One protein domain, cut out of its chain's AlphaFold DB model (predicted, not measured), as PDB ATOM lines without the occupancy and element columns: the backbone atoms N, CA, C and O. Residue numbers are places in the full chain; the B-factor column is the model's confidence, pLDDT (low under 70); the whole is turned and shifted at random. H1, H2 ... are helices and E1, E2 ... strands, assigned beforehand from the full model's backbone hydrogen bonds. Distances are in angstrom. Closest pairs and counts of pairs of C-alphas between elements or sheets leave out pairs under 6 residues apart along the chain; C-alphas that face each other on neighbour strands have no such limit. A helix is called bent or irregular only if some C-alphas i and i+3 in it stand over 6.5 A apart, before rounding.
ATOM      1  N   PRO A  12      -5.287  37.456 -10.650       90.56
ATOM      2  CA  PRO A  12      -3.981  36.832 -10.468       90.56
ATOM      3  C   PRO A  12      -3.395  36.385 -11.809       90.56
ATOM      4  O   PRO A  12      -4.031  35.633 -12.557       90.56
ATOM      5  N   ARG A  13      -2.174  36.830 -12.107       89.44
ATOM      6  CA  ARG A  13      -1.469  36.575 -13.375       89.44
ATOM      7  C   ARG A  13      -1.316  35.079 -13.650       89.44
ATOM      8  O   ARG A  13      -1.406  34.638 -14.796       89.44
ATOM      9  N   GLY A  14      -1.116  34.286 -12.601       89.31
ATOM     10  CA  GLY A  14      -0.968  32.838 -12.688       89.31
ATOM     11  C   GLY A  14      -2.253  32.073 -13.012       89.31
ATOM     12  O   GLY A  14      -2.157  30.928 -13.454       89.31
ATOM     13  N   ARG A  15      -3.443  32.675 -12.857       91.56
ATOM     14  CA  ARG A  15      -4.728  31.973 -13.030       91.56
ATOM     15  C   ARG A  15      -4.893  31.402 -14.438       91.56
ATOM     16  O   ARG A  15      -5.115  30.202 -14.576       91.56
ATOM     17  N   GLN A  16      -4.700  32.228 -15.467       89.19
ATOM     18  CA  GLN A  16      -4.785  31.782 -16.864       89.19
ATOM     19  C   GLN A  16      -3.721  30.718 -17.180       89.19
ATOM     20  O   GLN A  16      -4.000  29.724 -17.844       89.19
ATOM     21  N   ALA A  17      -2.502  30.897 -16.663       88.44
ATOM     22  CA  ALA A  17      -1.411  29.961 -16.906       88.44
ATOM     23  C   ALA A  17      -1.697  28.564 -16.329       88.44
ATOM     24  O   ALA A  17      -1.298  27.577 -16.939       88.44
ATOM     25  N   VAL A  18      -2.393  28.462 -15.190       90.19
ATOM     26  CA  VAL A  18      -2.811  27.161 -14.639       90.19
ATOM     27  C   VAL A  18      -3.931  26.521 -15.457       90.19
ATOM     28  O   VAL A  18      -3.941  25.303 -15.597       90.19
ATOM     29  N   GLU A  19      -4.857  27.302 -16.012       87.50
ATOM     30  CA  GLU A  19      -5.951  26.770 -16.842       87.50
ATOM     31  C   GLU A  19      -5.446  26.136 -18.143       87.50
ATOM     32  O   GLU A  19      -5.983  25.122 -18.586       87.50
ATOM     33  N   GLU A  20      -4.379  26.690 -18.716       87.44
ATOM     34  CA  GLU A  20      -3.710  26.161 -19.910       87.44
ATOM     35  C   GLU A  20      -2.673  25.062 -19.581       87.44
ATOM     36  O   GLU A  20      -2.125  24.425 -20.484       87.44
ATOM     37  N   HIS A  21      -2.380  24.820 -18.296       87.00
ATOM     38  CA  HIS A  21      -1.348  23.879 -17.864       87.00
ATOM     39  C   HIS A  21      -1.826  22.418 -17.936       87.00
ATOM     40  O   HIS A  21      -2.906  22.069 -17.465       87.00
ATOM     41  N   GLY A  22      -0.972  21.513 -18.432       81.69
ATOM     42  CA  GLY A  22      -1.282  20.082 -18.608       81.69
ATOM     43  C   GLY A  22      -1.461  19.259 -17.319       81.69
ATOM     44  O   GLY A  22      -1.667  18.048 -17.391       81.69
ATOM     45  N   ASN A  52     -13.672  22.189  -5.422       58.84
ATOM     46  CA  ASN A  52     -12.911  23.269  -6.024       58.84
ATOM     47  C   ASN A  52     -11.514  23.248  -5.389       58.84
ATOM     48  O   ASN A  52     -11.409  23.339  -4.161       58.84
ATOM     49  N   PRO A  53     -10.449  23.073  -6.188       67.12
ATOM     50  CA  PRO A  53      -9.109  23.012  -5.643       67.12
ATOM     51  C   PRO A  53      -8.823  24.312  -4.896       67.12
ATOM     52  O   PRO A  53      -9.170  25.387  -5.385       67.12
ATOM     53  N   ASN A  54      -8.187  24.201  -3.728       81.75
ATOM     54  CA  ASN A  54      -7.777  25.365  -2.949       81.75
ATOM     55  C   ASN A  54      -6.976  26.322  -3.851       81.75
ATOM     56  O   ASN A  54      -6.005  25.901  -4.491       81.75
ATOM     57  N   GLU A  55      -7.430  27.572  -3.932       91.44
ATOM     58  CA  GLU A  55      -6.866  28.628  -4.770       91.44
ATOM     59  C   GLU A  55      -6.448  29.793  -3.877       91.44
ATOM     60  O   GLU A  55      -7.259  30.333  -3.127       91.44
ATOM     61  N   PHE A  56      -5.185  30.195  -3.974       93.50
ATOM     62  CA  PHE A  56      -4.657  31.350  -3.255       93.50
ATOM     63  C   PHE A  56      -3.444  31.929  -3.985       93.50
ATOM     64  O   PHE A  56      -2.853  31.290  -4.858       93.50
ATOM     65  N   TRP A  57      -3.069  33.155  -3.634       94.75
ATOM     66  CA  TRP A  57      -1.907  33.827  -4.203       94.75
ATOM     67  C   TRP A  57      -1.191  34.672  -3.160       94.75
ATOM     68  O   TRP A  57      -1.782  35.122  -2.179       94.75
ATOM     69  N   LEU A  58       0.095  34.894  -3.400       93.31
ATOM     70  CA  LEU A  58       0.948  35.766  -2.609       93.31
ATOM     71  C   LEU A  58       1.591  36.793  -3.531       93.31
ATOM     72  O   LEU A  58       2.023  36.448  -4.630       93.31
ATOM     73  N   ILE A  59       1.680  38.035  -3.061       90.31
ATOM     74  CA  ILE A  59       2.386  39.118  -3.745       90.31
ATOM     75  C   ILE A  59       3.563  39.543  -2.875       90.31
ATOM     76  O   ILE A  59       3.433  39.651  -1.653       90.31
ATOM     77  N   GLN A  60       4.710  39.785  -3.501       87.06
ATOM     78  CA  GLN A  60       5.908  40.243  -2.819       87.06
ATOM     79  C   GLN A  60       6.588  41.377  -3.586       87.06
ATOM     80  O   GLN A  60       6.926  41.234  -4.759       87.06
ATOM     81  N   ASP A  61       6.843  42.493  -2.898       84.19
ATOM     82  CA  ASP A  61       7.646  43.597  -3.433       84.19
ATOM     83  C   ASP A  61       9.139  43.231  -3.356       84.19
ATOM     84  O   ASP A  61       9.777  43.297  -2.296       84.19
ATOM     85  N   VAL A  62       9.713  42.853  -4.501       77.94
ATOM     86  CA  VAL A  62      11.120  42.437  -4.612       77.94
ATOM     87  C   VAL A  62      12.062  43.604  -4.327       77.94
ATOM     88  O   VAL A  62      13.126  43.434  -3.728       77.94
ATOM     89  N   SER A  63      11.680  44.813  -4.727       72.06
ATOM     90  CA  SER A  63      12.510  46.000  -4.536       72.06
ATOM     91  C   SER A  63      12.569  46.423  -3.063       72.06
ATOM     92  O   SER A  63      13.633  46.813  -2.579       72.06
ATOM     93  N   ALA A  64      11.460  46.300  -2.322       70.75
ATOM     94  CA  ALA A  64      11.444  46.506  -0.875       70.75
ATOM     95  C   ALA A  64      12.319  45.464  -0.169       70.75
ATOM     96  O   ALA A  64      13.094  45.816   0.721       70.75
ATOM     97  N   MET A  65      12.274  44.209  -0.624       73.38
ATOM     98  CA  MET A  65      13.136  43.162  -0.086       73.38
ATOM     99  C   MET A  65      14.624  43.462  -0.303       73.38
ATOM    100  O   MET A  65      15.395  43.405   0.655       73.38
ATOM    101  N   ASP A  85       7.468  45.701 -10.206       71.69
ATOM    102  CA  ASP A  85       8.525  45.095  -9.377       71.69
ATOM    103  C   ASP A  85       7.966  44.083  -8.362       71.69
ATOM    104  O   ASP A  85       8.635  43.703  -7.396       71.69
ATOM    105  N   GLU A  86       6.715  43.673  -8.568       85.12
ATOM    106  CA  GLU A  86       6.013  42.716  -7.724       85.12
ATOM    107  C   GLU A  86       6.067  41.315  -8.330       85.12
ATOM    108  O   GLU A  86       5.625  41.073  -9.462       85.12
ATOM    109  N   ASP A  87       6.543  40.370  -7.531       89.88
ATOM    110  CA  ASP A  87       6.470  38.950  -7.834       89.88
ATOM    111  C   ASP A  87       5.154  38.384  -7.294       89.88
ATOM    112  O   ASP A  87       4.703  38.734  -6.201       89.88
ATOM    113  N   GLU A  88       4.527  37.499  -8.063       92.81
ATOM    114  CA  GLU A  88       3.318  36.780  -7.673       92.81
ATOM    115  C   GLU A  88       3.589  35.282  -7.652       92.81
ATOM    116  O   GLU A  88       4.141  34.721  -8.599       92.81
ATOM    117  N   LEU A  89       3.149  34.632  -6.579       94.81
ATOM    118  CA  LEU A  89       3.097  33.184  -6.461       94.81
ATOM    119  C   LEU A  89       1.634  32.762  -6.361       94.81
ATOM    120  O   LEU A  89       1.010  32.902  -5.311       94.81
ATOM    121  N   TYR A  90       1.092  32.270  -7.467       95.75
ATOM    122  CA  TYR A  90      -0.276  31.775  -7.573       95.75
ATOM    123  C   TYR A  90      -0.310  30.260  -7.382       95.75
ATOM    124  O   TYR A  90       0.559  29.565  -7.902       95.75
ATOM    125  N   VAL A  91      -1.312  29.729  -6.682       94.94
ATOM    126  CA  VAL A  91      -1.483  28.290  -6.442       94.94
ATOM    127  C   VAL A  91      -2.924  27.887  -6.710       94.94
ATOM    128  O   VAL A  91      -3.852  28.515  -6.206       94.94
ATOM    129  N   LYS A  92      -3.106  26.792  -7.456       93.75
ATOM    130  CA  LYS A  92      -4.402  26.131  -7.630       93.75
ATOM    131  C   LYS A  92      -4.207  24.621  -7.716       93.75
ATOM    132  O   LYS A  92      -3.663  24.084  -8.684       93.75
ATOM    133  N   GLY A  93      -4.659  23.917  -6.680       91.50
ATOM    134  CA  GLY A  93      -4.569  22.460  -6.599       91.50
ATOM    135  C   GLY A  93      -3.123  21.961  -6.578       91.50
ATOM    136  O   GLY A  93      -2.446  22.074  -5.565       91.50
ATOM    137  N   HIS A  94      -2.658  21.370  -7.678       92.25
ATOM    138  CA  HIS A  94      -1.331  20.743  -7.786       92.25
ATOM    139  C   HIS A  94      -0.278  21.660  -8.410       92.25
ATOM    140  O   HIS A  94       0.906  21.326  -8.405       92.25
ATOM    141  N   THR A  95      -0.700  22.788  -8.981       93.44
ATOM    142  CA  THR A  95       0.161  23.654  -9.780       93.44
ATOM    143  C   THR A  95       0.299  25.012  -9.108       93.44
ATOM    144  O   THR A  95      -0.686  25.621  -8.687       93.44
ATOM    145  N   ALA A  96       1.538  25.480  -9.023       95.12
ATOM    146  CA  ALA A  96       1.895  26.834  -8.658       95.12
ATOM    147  C   ALA A  96       2.505  27.555  -9.863       95.12
ATOM    148  O   ALA A  96       3.233  26.953 -10.652       95.12
ATOM    149  N   VAL A  97       2.227  28.844 -10.001       95.06
ATOM    150  CA  VAL A  97       2.798  29.702 -11.037       95.06
ATOM    151  C   VAL A  97       3.495  30.862 -10.356       95.06
ATOM    152  O   VAL A  97       2.856  31.684  -9.702       95.06
ATOM    153  N   TRP A  98       4.811  30.914 -10.514       93.94
ATOM    154  CA  TRP A  98       5.626  32.031 -10.066       93.94
ATOM    155  C   TRP A  98       5.837  32.984 -11.235       93.94
ATOM    156  O   TRP A  98       6.515  32.648 -12.207       93.94
ATOM    157  N   THR A  99       5.226  34.159 -11.147       90.88
ATOM    158  CA  THR A  99       5.344  35.232 -12.133       90.88
ATOM    159  C   THR A  99       6.216  36.325 -11.539       90.88
ATOM    160  O   THR A  99       5.828  36.943 -10.547       90.88
ATOM    161  N   GLN A 100       7.393  36.554 -12.114       85.19
ATOM    162  CA  GLN A 100       8.271  37.631 -11.652       85.19
ATOM    163  C   GLN A 100       7.827  38.961 -12.256       85.19
ATOM    164  O   GLN A 100       7.181  38.964 -13.300       85.19
ATOM    165  N   GLY A 101       8.176  40.078 -11.621       73.12
ATOM    166  CA  GLY A 101       7.965  41.421 -12.167       73.12
ATOM    167  C   GLY A 101       8.549  41.638 -13.579       73.12
ATOM    168  O   GLY A 101       9.273  40.793 -14.114       73.12
ATOM    169  N   LEU A 102       8.233  42.779 -14.203       61.94
ATOM    170  CA  LEU A 102       8.764  43.151 -15.520       61.94
ATOM    171  C   LEU A 102      10.296  43.136 -15.483       61.94
ATOM    172  O   LEU A 102      10.941  43.889 -14.756       61.94
ATOM    173  N   SER A 103      10.871  42.267 -16.307       56.41
ATOM    174  CA  SER A 103      12.297  42.293 -16.604       56.41
ATOM    175  C   SER A 103      12.618  43.452 -17.559       56.41
ATOM    176  O   SER A 103      11.716  44.046 -18.155       56.41
ATOM    177  N   ALA A 104      13.906  43.771 -17.724       53.22
ATOM    178  CA  ALA A 104      14.385  44.841 -18.608       53.22
ATOM    179  C   ALA A 104      13.845  44.749 -20.056       53.22
ATOM    180  O   ALA A 104      13.763  45.766 -20.738       53.22
ATOM    181  N   ASP A 105      13.403  43.562 -20.484       55.19
ATOM    182  CA  ASP A 105      12.858  43.278 -21.816       55.19
ATOM    183  C   ASP A 105      11.327  43.455 -21.927       55.19
ATOM    184  O   ASP A 105      10.715  42.986 -22.887       55.19
ATOM    185  N   HIS A 106      10.669  44.074 -20.937       57.31
ATOM    186  CA  HIS A 106       9.203  44.194 -20.835       57.31
ATOM    187  C   HIS A 106       8.439  42.857 -20.873       57.31
ATOM    188  O   HIS A 106       7.212  42.830 -20.989       57.31
ATOM    189  N   GLN A 107       9.146  41.736 -20.741       60.47
ATOM    190  CA  GLN A 107       8.557  40.419 -20.573       60.47
ATOM    191  C   GLN A 107       8.469  40.084 -19.092       60.47
ATOM    192  O   GLN A 107       9.354  40.417 -18.296       60.47
ATOM    193  N   MET A 108       7.382  39.410 -18.742       70.12
ATOM    194  CA  MET A 108       7.086  38.980 -17.388       70.12
ATOM    195  C   MET A 108       7.328  37.468 -17.320       70.12
ATOM    196  O   MET A 108       6.470  36.698 -17.769       70.12
ATOM    197  N   PRO A 109       8.524  37.022 -16.891       78.62
ATOM    198  CA  PRO A 109       8.855  35.611 -16.934       78.62
ATOM    199  C   PRO A 109       7.995  34.861 -15.917       78.62
ATOM    200  O   PRO A 109       7.774  35.316 -14.792       78.62
ATOM    201  N   ARG A 110       7.503  33.696 -16.337       86.31
ATOM    202  CA  ARG A 110       6.657  32.823 -15.525       86.31
ATOM    203  C   ARG A 110       7.230  31.419 -15.476       86.31
ATOM    204  O   ARG A 110       7.679  30.896 -16.494       86.31
ATOM    205  N   VAL A 111       7.173  30.815 -14.298       90.62
ATOM    206  CA  VAL A 111       7.587  29.436 -14.048       90.62
ATOM    207  C   VAL A 111       6.394  28.672 -13.491       90.62
ATOM    208  O   VAL A 111       5.823  29.062 -12.475       90.62
ATOM    209  N   CYS A 112       6.019  27.585 -14.162       92.62
ATOM    210  CA  CYS A 112       4.948  26.693 -13.729       92.62
ATOM    211  C   CYS A 112       5.558  25.489 -13.009       92.62
ATOM    212  O   CYS A 112       6.361  24.752 -13.578       92.62
ATOM    213  N   LEU A 113       5.170  25.286 -11.756       92.25
ATOM    214  CA  LEU A 113       5.672  24.243 -10.872       92.25
ATOM    215  C   LEU A 113       4.518  23.312 -10.528       92.25
ATOM    216  O   LEU A 113       3.486  23.767 -10.044       92.25
ATOM    217  N   THR A 114       4.673  22.010 -10.756       92.06
ATOM    218  CA  THR A 114       3.600  21.042 -10.492       92.06
ATOM    219  C   THR A 114       4.051  19.957  -9.528       92.06
ATOM    220  O   THR A 114       5.118  19.363  -9.681       92.06
ATOM    221  N   CYS A 115       3.226  19.710  -8.514       89.44
ATOM    222  CA  CYS A 115       3.421  18.662  -7.524       89.44
ATOM    223  C   CYS A 115       2.551  17.441  -7.828       89.44
ATOM    224  O   CYS A 115       1.541  17.534  -8.517       89.44
ATOM    225  N   GLU A 116       2.963  16.281  -7.318       85.12
ATOM    226  CA  GLU A 116       2.178  15.048  -7.453       85.12
ATOM    227  C   GLU A 116       0.937  15.082  -6.556       85.12
ATOM    228  O   GLU A 116      -0.111  14.574  -6.941       85.12
ATOM    229  N   SER A 117       1.060  15.715  -5.386       87.31
ATOM    230  CA  SER A 117      -0.034  15.961  -4.445       87.31
ATOM    231  C   SER A 117      -0.461  17.429  -4.466       87.31
ATOM    232  O   SER A 117       0.273  18.304  -4.936       87.31
ATOM    233  N   THR A 118      -1.662  17.708  -3.959       90.31
ATOM    234  CA  THR A 118      -2.185  19.074  -3.844       90.31
ATOM    235  C   THR A 118      -1.283  19.920  -2.953       90.31
ATOM    236  O   THR A 118      -0.966  19.527  -1.829       90.31
ATOM    237  N   ILE A 119      -0.917  21.103  -3.431       92.69
ATOM    238  CA  ILE A 119      -0.105  22.067  -2.697       92.69
ATOM    239  C   ILE A 119      -0.937  22.603  -1.527       92.69
ATOM    240  O   ILE A 119      -2.010  23.173  -1.724       92.69
ATOM    241  N   LYS A 120      -0.441  22.409  -0.300       91.88
ATOM    242  CA  LYS A 120      -1.085  22.884   0.933       91.88
ATOM    243  C   LYS A 120      -0.600  24.268   1.330       91.88
ATOM    244  O   LYS A 120      -1.405  25.108   1.715       91.88
ATOM    245  N   PHE A 121       0.705  24.500   1.220       94.31
ATOM    246  CA  PHE A 121       1.324  25.784   1.536       94.31
ATOM    247  C   PHE A 121       2.280  26.187   0.426       94.31
ATOM    248  O   PHE A 121       2.973  25.346  -0.148       94.31
ATOM    249  N   ALA A 122       2.340  27.486   0.162       95.56
ATOM    250  CA  ALA A 122       3.351  28.087  -0.685       95.56
ATOM    251  C   ALA A 122       3.832  29.380  -0.036       95.56
ATOM    252  O   ALA A 122       3.068  30.033   0.673       95.56
ATOM    253  N   PHE A 123       5.098  29.721  -0.235       94.00
ATOM    254  CA  PHE A 123       5.699  30.909   0.358       94.00
ATOM    255  C   PHE A 123       6.939  31.342  -0.418       94.00
ATOM    256  O   PHE A 123       7.605  30.539  -1.074       94.00
ATOM    257  N   PHE A 124       7.285  32.619  -0.295       92.25
ATOM    258  CA  PHE A 124       8.592  33.114  -0.703       92.25
ATOM    259  C   PHE A 124       9.622  32.779   0.378       92.25
ATOM    260  O   PHE A 124       9.376  32.985   1.569       92.25
ATOM    261  N   CYS A 125      10.762  32.225  -0.025       90.44
ATOM    262  CA  CYS A 125      11.795  31.790   0.908       90.44
ATOM    263  C   CYS A 125      12.455  32.999   1.589       90.44
ATOM    264  O   CYS A 125      12.772  33.975   0.903       90.44
ATOM    265  N   PRO A 126      12.705  32.950   2.913       85.00
ATOM    266  CA  PRO A 126      13.394  34.042   3.581       85.00
ATOM    267  C   PRO A 126      14.853  34.108   3.111       85.00
ATOM    268  O   PRO A 126      15.456  33.059   2.895       85.00
ATOM    269  N   PRO A 127      15.474  35.295   3.004       80.50
ATOM    270  CA  PRO A 127      16.849  35.429   2.504       80.50
ATOM    271  C   PRO A 127      17.895  34.605   3.279       80.50
ATOM    272  O   PRO A 127      18.868  34.115   2.703       80.50
ATOM    273  N   SER A 128      17.685  34.408   4.588       77.31
ATOM    274  CA  SER A 128      18.555  33.584   5.440       77.31
ATOM    275  C   SER A 128      18.531  32.101   5.072       77.31
ATOM    276  O   SER A 128      19.534  31.418   5.240       77.31
ATOM    277  N   PHE A 129      17.411  31.615   4.533       75.62
ATOM    278  CA  PHE A 129      17.184  30.212   4.168       75.62
ATOM    279  C   PHE A 129      18.027  29.759   2.972       75.62
ATOM    280  O   PHE A 129      18.121  28.574   2.673       75.62
ATOM    281  N   ILE A 130      18.613  30.732   2.280       67.31
ATOM    282  CA  ILE A 130      19.272  30.601   0.981       67.31
ATOM    283  C   ILE A 130      20.785  30.772   1.137       67.31
ATOM    284  O   ILE A 130      21.578  30.288   0.336       67.31
ATOM    285  N   SER A 131      21.195  31.440   2.216       61.41
ATOM    286  CA  SER A 131      22.589  31.683   2.557       61.41
ATOM    287  C   SER A 131      23.099  30.553   3.450       61.41
ATOM    288  O   SER A 131      23.281  30.746   4.648       61.41
ATOM    289  N   SER A 132      23.315  29.358   2.895       46.62
ATOM    290  CA  SER A 132      24.011  28.287   3.617       46.62
ATOM    291  C   SER A 132      25.347  27.956   2.954       46.62
ATOM    292  O   SER A 132      25.412  27.601   1.782       46.62
ATOM    293  N   ASN A 149      19.956  35.725  -4.102       68.38
ATOM    294  CA  ASN A 149      19.320  34.449  -4.351       68.38
ATOM    295  C   ASN A 149      18.002  34.456  -3.585       68.38
ATOM    296  O   ASN A 149      17.989  34.599  -2.366       68.38
ATOM    297  N   TYR A 150      16.899  34.383  -4.319       81.50
ATOM    298  CA  TYR A 150      15.549  34.323  -3.780       81.50
ATOM    299  C   TYR A 150      14.772  33.247  -4.526       81.50
ATOM    300  O   TYR A 150      15.099  32.901  -5.664       81.50
ATOM    301  N   GLY A 151      13.787  32.666  -3.857       89.19
ATOM    302  CA  GLY A 151      13.102  31.486  -4.357       89.19
ATOM    303  C   GLY A 151      11.749  31.277  -3.710       89.19
ATOM    304  O   GLY A 151      11.344  32.014  -2.809       89.19
ATOM    305  N   VAL A 152      11.061  30.243  -4.170       93.94
ATOM    306  CA  VAL A 152       9.720  29.872  -3.721       93.94
ATOM    307  C   VAL A 152       9.733  28.460  -3.149       93.94
ATOM    308  O   VAL A 152      10.408  27.572  -3.669       93.94
ATOM    309  N   GLY A 153       9.003  28.260  -2.055       94.38
ATOM    310  CA  GLY A 153       8.803  26.965  -1.413       94.38
ATOM    311  C   GLY A 153       7.365  26.493  -1.588       94.38
ATOM    312  O   GLY A 153       6.435  27.278  -1.411       94.38
ATOM    313  N   LEU A 154       7.185  25.215  -1.922       95.50
ATOM    314  CA  LEU A 154       5.898  24.535  -2.070       95.50
ATOM    315  C   LEU A 154       5.864  23.312  -1.151       95.50
ATOM    316  O   LEU A 154       6.748  22.463  -1.221       95.50
ATOM    317  N   LEU A 155       4.834  23.198  -0.317       93.56
ATOM    318  CA  LEU A 155       4.633  22.067   0.586       93.56
ATOM    319  C   LEU A 155       3.346  21.333   0.205       93.56
ATOM    320  O   LEU A 155       2.247  21.862   0.379       93.56
ATOM    321  N   ASP A 156       3.479  20.104  -0.292       87.75
ATOM    322  CA  ASP A 156       2.358  19.255  -0.738       87.75
ATOM    323  C   ASP A 156       1.837  18.294   0.350       87.75
ATOM    324  O   ASP A 156       0.990  17.433   0.114       87.75
ATOM    325  N   GLY A 157       2.332  18.466   1.579       81.81
ATOM    326  CA  GLY A 157       1.984  17.680   2.762       81.81
ATOM    327  C   GLY A 157       2.929  16.517   3.053       81.81
ATOM    328  O   GLY A 157       2.937  16.053   4.187       81.81
ATOM    329  N   THR A 158       3.732  16.080   2.078       84.12
ATOM    330  CA  THR A 158       4.738  15.017   2.274       84.12
ATOM    331  C   THR A 158       6.152  15.490   1.981       84.12
ATOM    332  O   THR A 158       7.108  15.000   2.579       84.12
ATOM    333  N   CYS A 159       6.300  16.458   1.080       91.00
ATOM    334  CA  CYS A 159       7.589  17.028   0.755       91.00
ATOM    335  C   CYS A 159       7.513  18.545   0.604       91.00
ATOM    336  O   CYS A 159       6.530  19.114   0.124       91.00
ATOM    337  N   LEU A 160       8.588  19.189   1.040       93.25
ATOM    338  CA  LEU A 160       8.887  20.575   0.756       93.25
ATOM    339  C   LEU A 160       9.754  20.614  -0.505       93.25
ATOM    340  O   LEU A 160      10.826  20.016  -0.537       93.25
ATOM    341  N   LYS A 161       9.294  21.331  -1.528       93.81
ATOM    342  CA  LYS A 161      10.044  21.609  -2.753       93.81
ATOM    343  C   LYS A 161      10.414  23.079  -2.782       93.81
ATOM    344  O   LYS A 161       9.534  23.927  -2.670       93.81
ATOM    345  N   VAL A 162      11.694  23.378  -2.925       93.81
ATOM    346  CA  VAL A 162      12.218  24.744  -2.919       93.81
ATOM    347  C   VAL A 162      12.918  24.991  -4.237       93.81
ATOM    348  O   VAL A 162      13.769  24.197  -4.621       93.81
ATOM    349  N   TYR A 163      12.555  26.077  -4.911       91.88
ATOM    350  CA  TYR A 163      13.106  26.456  -6.208       91.88
ATOM    351  C   TYR A 163      13.708  27.847  -6.110       91.88
ATOM    352  O   TYR A 163      13.010  28.814  -5.792       91.88
ATOM    353  N   PHE A 164      14.999  27.950  -6.397       88.31
ATOM    354  CA  PHE A 164      15.737  29.200  -6.363       88.31
ATOM    355  C   PHE A 164      15.908  29.803  -7.753       88.31
ATOM    356  O   PHE A 164      15.927  29.109  -8.770       88.31
ATOM    357  N   LYS A 165      16.068  31.128  -7.805       82.69
ATOM    358  CA  LYS A 165      16.283  31.847  -9.066       82.69
ATOM    359  C   LYS A 165      17.591  31.462  -9.762       82.69
ATOM    360  O   LYS A 165      17.671  31.560 -10.981       82.69
ATOM    361  N   ASN A 166      18.600  31.024  -9.008       82.94
ATOM    362  CA  ASN A 166      19.860  30.519  -9.563       82.94
ATOM    363  C   ASN A 166      19.713  29.161 -10.285       82.94
ATOM    364  O   ASN A 166      20.674  28.705 -10.897       82.94
ATOM    365  N   GLY A 167      18.531  28.536 -10.231       83.81
ATOM    366  CA  GLY A 167      18.252  27.233 -10.830       83.81
ATOM    367  C   GLY A 167      18.471  26.048  -9.890       83.81
ATOM    368  O   GLY A 167      18.227  24.921 -10.308       83.81
ATOM    369  N   GLU A 168      18.901  26.270  -8.645       87.81
ATOM    370  CA  GLU A 168      18.975  25.207  -7.642       87.81
ATOM    371  C   GLU A 168      17.575  24.827  -7.158       87.81
ATOM    372  O   GLU A 168      16.755  25.686  -6.812       87.81
ATOM    373  N   ASP A 169      17.324  23.526  -7.091       90.94
ATOM    374  CA  ASP A 169      16.110  22.956  -6.544       90.94
ATOM    375  C   ASP A 169      16.416  21.953  -5.429       90.94
ATOM    376  O   ASP A 169      17.376  21.181  -5.467       90.94
ATOM    377  N   TYR A 170      15.581  21.977  -4.398       91.81
ATOM    378  CA  TYR A 170      15.703  21.094  -3.248       91.81
ATOM    379  C   TYR A 170      14.371  20.417  -2.979       91.81
ATOM    380  O   TYR A 170      13.316  21.050  -3.018       91.81
ATOM    381  N   VAL A 171      14.429  19.126  -2.668       92.75
ATOM    382  CA  VAL A 171      13.264  18.342  -2.263       92.75
ATOM    383  C   VAL A 171      13.566  17.686  -0.928       92.75
ATOM    384  O   VAL A 171      14.450  16.834  -0.827       92.75
ATOM    385  N   THR A 172      12.799  18.069   0.084       90.44
ATOM    386  CA  THR A 172      12.966  17.622   1.465       90.44
ATOM    387  C   THR A 172      11.722  16.865   1.886       90.44
ATOM    388  O   THR A 172      10.612  17.388   1.794       90.44
ATOM    389  N   ALA A 173      11.882  15.625   2.344       89.88
ATOM    390  CA  ALA A 173      10.777  14.886   2.941       89.88
ATOM    391  C   ALA A 173      10.403  15.538   4.279       89.88
ATOM    392  O   ALA A 173      11.274  15.788   5.111       89.88
ATOM    393  N   ILE A 174       9.118  15.819   4.476       87.25
ATOM    394  CA  ILE A 174       8.605  16.422   5.705       87.25
ATOM    395  C   ILE A 174       7.812  15.372   6.466       87.25
ATOM    396  O   ILE A 174       6.911  14.727   5.934       87.25
ATOM    397  N   GLU A 175       8.169  15.200   7.733       76.31
ATOM    398  CA  GLU A 175       7.544  14.219   8.607       76.31
ATOM    399  C   GLU A 175       6.341  14.805   9.337       76.31
ATOM    400  O   GLU A 175       6.460  15.833  10.017       76.31
TER     401      GLU A 175
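Overview. This is residues 12 to 22, 52 to 65, 85 to 132 and 149 to 175 of the 468 residues of the protein "CSON003449 protein" of Culicoides sonorensis (UniProt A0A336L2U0). Two four-stranded antiparallel sheets make a sandwich that is only partly face to face: E1, E2 and E3 of the one come near E5 and E6 of the other, while E4 is apart from E6, E7 and E8, so that the sheets open out towards E4 and E8. The short helix H1 covers E2 and E3 on the face of the first sheet that is turned away from the second, and the four-residue H2 sits at the end of E1. The printed part has 100 residues in the order H1 E1 H2 E2 E3 E4 E5 E6 E7 E8, two named helices and eight named strands, and its class is mostly strand. The sheet orders are E1 E2 E3 E4 and E5 E6 E7 E8. The whole is compact, with a radius of gyration of the C-alphas of 13.3 A, and it spans 39 by 36 by 20 A, only just flat.

Arrangement. The first sheet holds E1, residues 55 to 61, E2, residues 86 to 92, E3, residues 95 to 99, and E4, residues 110 to 114; its edge strands are E1 and E4. E1 and E2 are antiparallel at 167 degrees, with N 58 and O 89 within hydrogen-bond range at 2.9 A. E2 and E3 form a hairpin, with N 90 and O 97 at 2.9 A. E3 and E4 form another hairpin, with N 96 and O 113 at 2.8 A. E2 E3 E4 is a meander, each strand the antiparallel neighbour of the one before. The second sheet holds E5, residues 121 to 124, E6, residues 151 to 155, E7, residues 159 to 164, and E8, residues 169 to 173; E5 and E8 are its edge strands. N 123 and O 153 are 3.0 A apart between the antiparallel E5 and E6. In the hairpin of E6 and E7, N 154 and O 161 are 2.8 A apart, and in that of E7 and E8, N 160 and O 172 are 2.8 A apart; E6 E7 E8 is a second meander. The two sheets form a sandwich, two sheets face to face, with best planes 22 degrees apart and strands at 21 degrees. The closest C-alphas of E1 and E5 are those of Leu 58 and Phe 123, 7.4 A apart; those of E3 and E6 are Trp 98 and Val 152, 7.9 A apart. H1, residues 13 to 19, is on the first sheet at a height over the sheet of 7.8 A; it lies over E3 and, only just, over E2, on which 3 of its C-alphas fall. It runs along the strands, at 25 degrees to E3 on the local plane, and the closest C-alphas of H1 and E3 are those of Gly 14 and Val 97, 5.2 A apart. H2, residues 62 to 65, only grazes the first sheet, with residues 62 to 64. In H1, 2 of 3 O i to N i+4 pairs are within hydrogen-bond range; H2 is too short for such a pair, and its 1 pair of O i to N i+3 is within range.

Along the chain. H1 begins at C-alpha 13, (-1.469, 36.575, -13.375); it is irregular, but only just, with C-alphas 13 and 16 6.8 A apart. E1 is 20.9 A long, E2 19.6 A and E7 16.3 A. E1 begins at C-alpha 55, (-6.866, 28.628, -4.770), and E8 ends at C-alpha 173, (10.777, 14.886, 2.941).

Size, cuts and confidence. The two C-alphas farthest apart are those of Asp 105 and Glu 175, 42.4 A. Residues 23 to 51, 66 to 84 and 133 to 148 are not printed, with C-alpha gaps of 17.4 A, 10.6 A and 11.1 A. Of the links printed whole, none is long; the change from one sheet to the other is the short link E4 to E5. The mean pLDDT of the printed part is 84.6, and residues 52 to 53, 102 to 107, 130 to 132 and 149 are under 70.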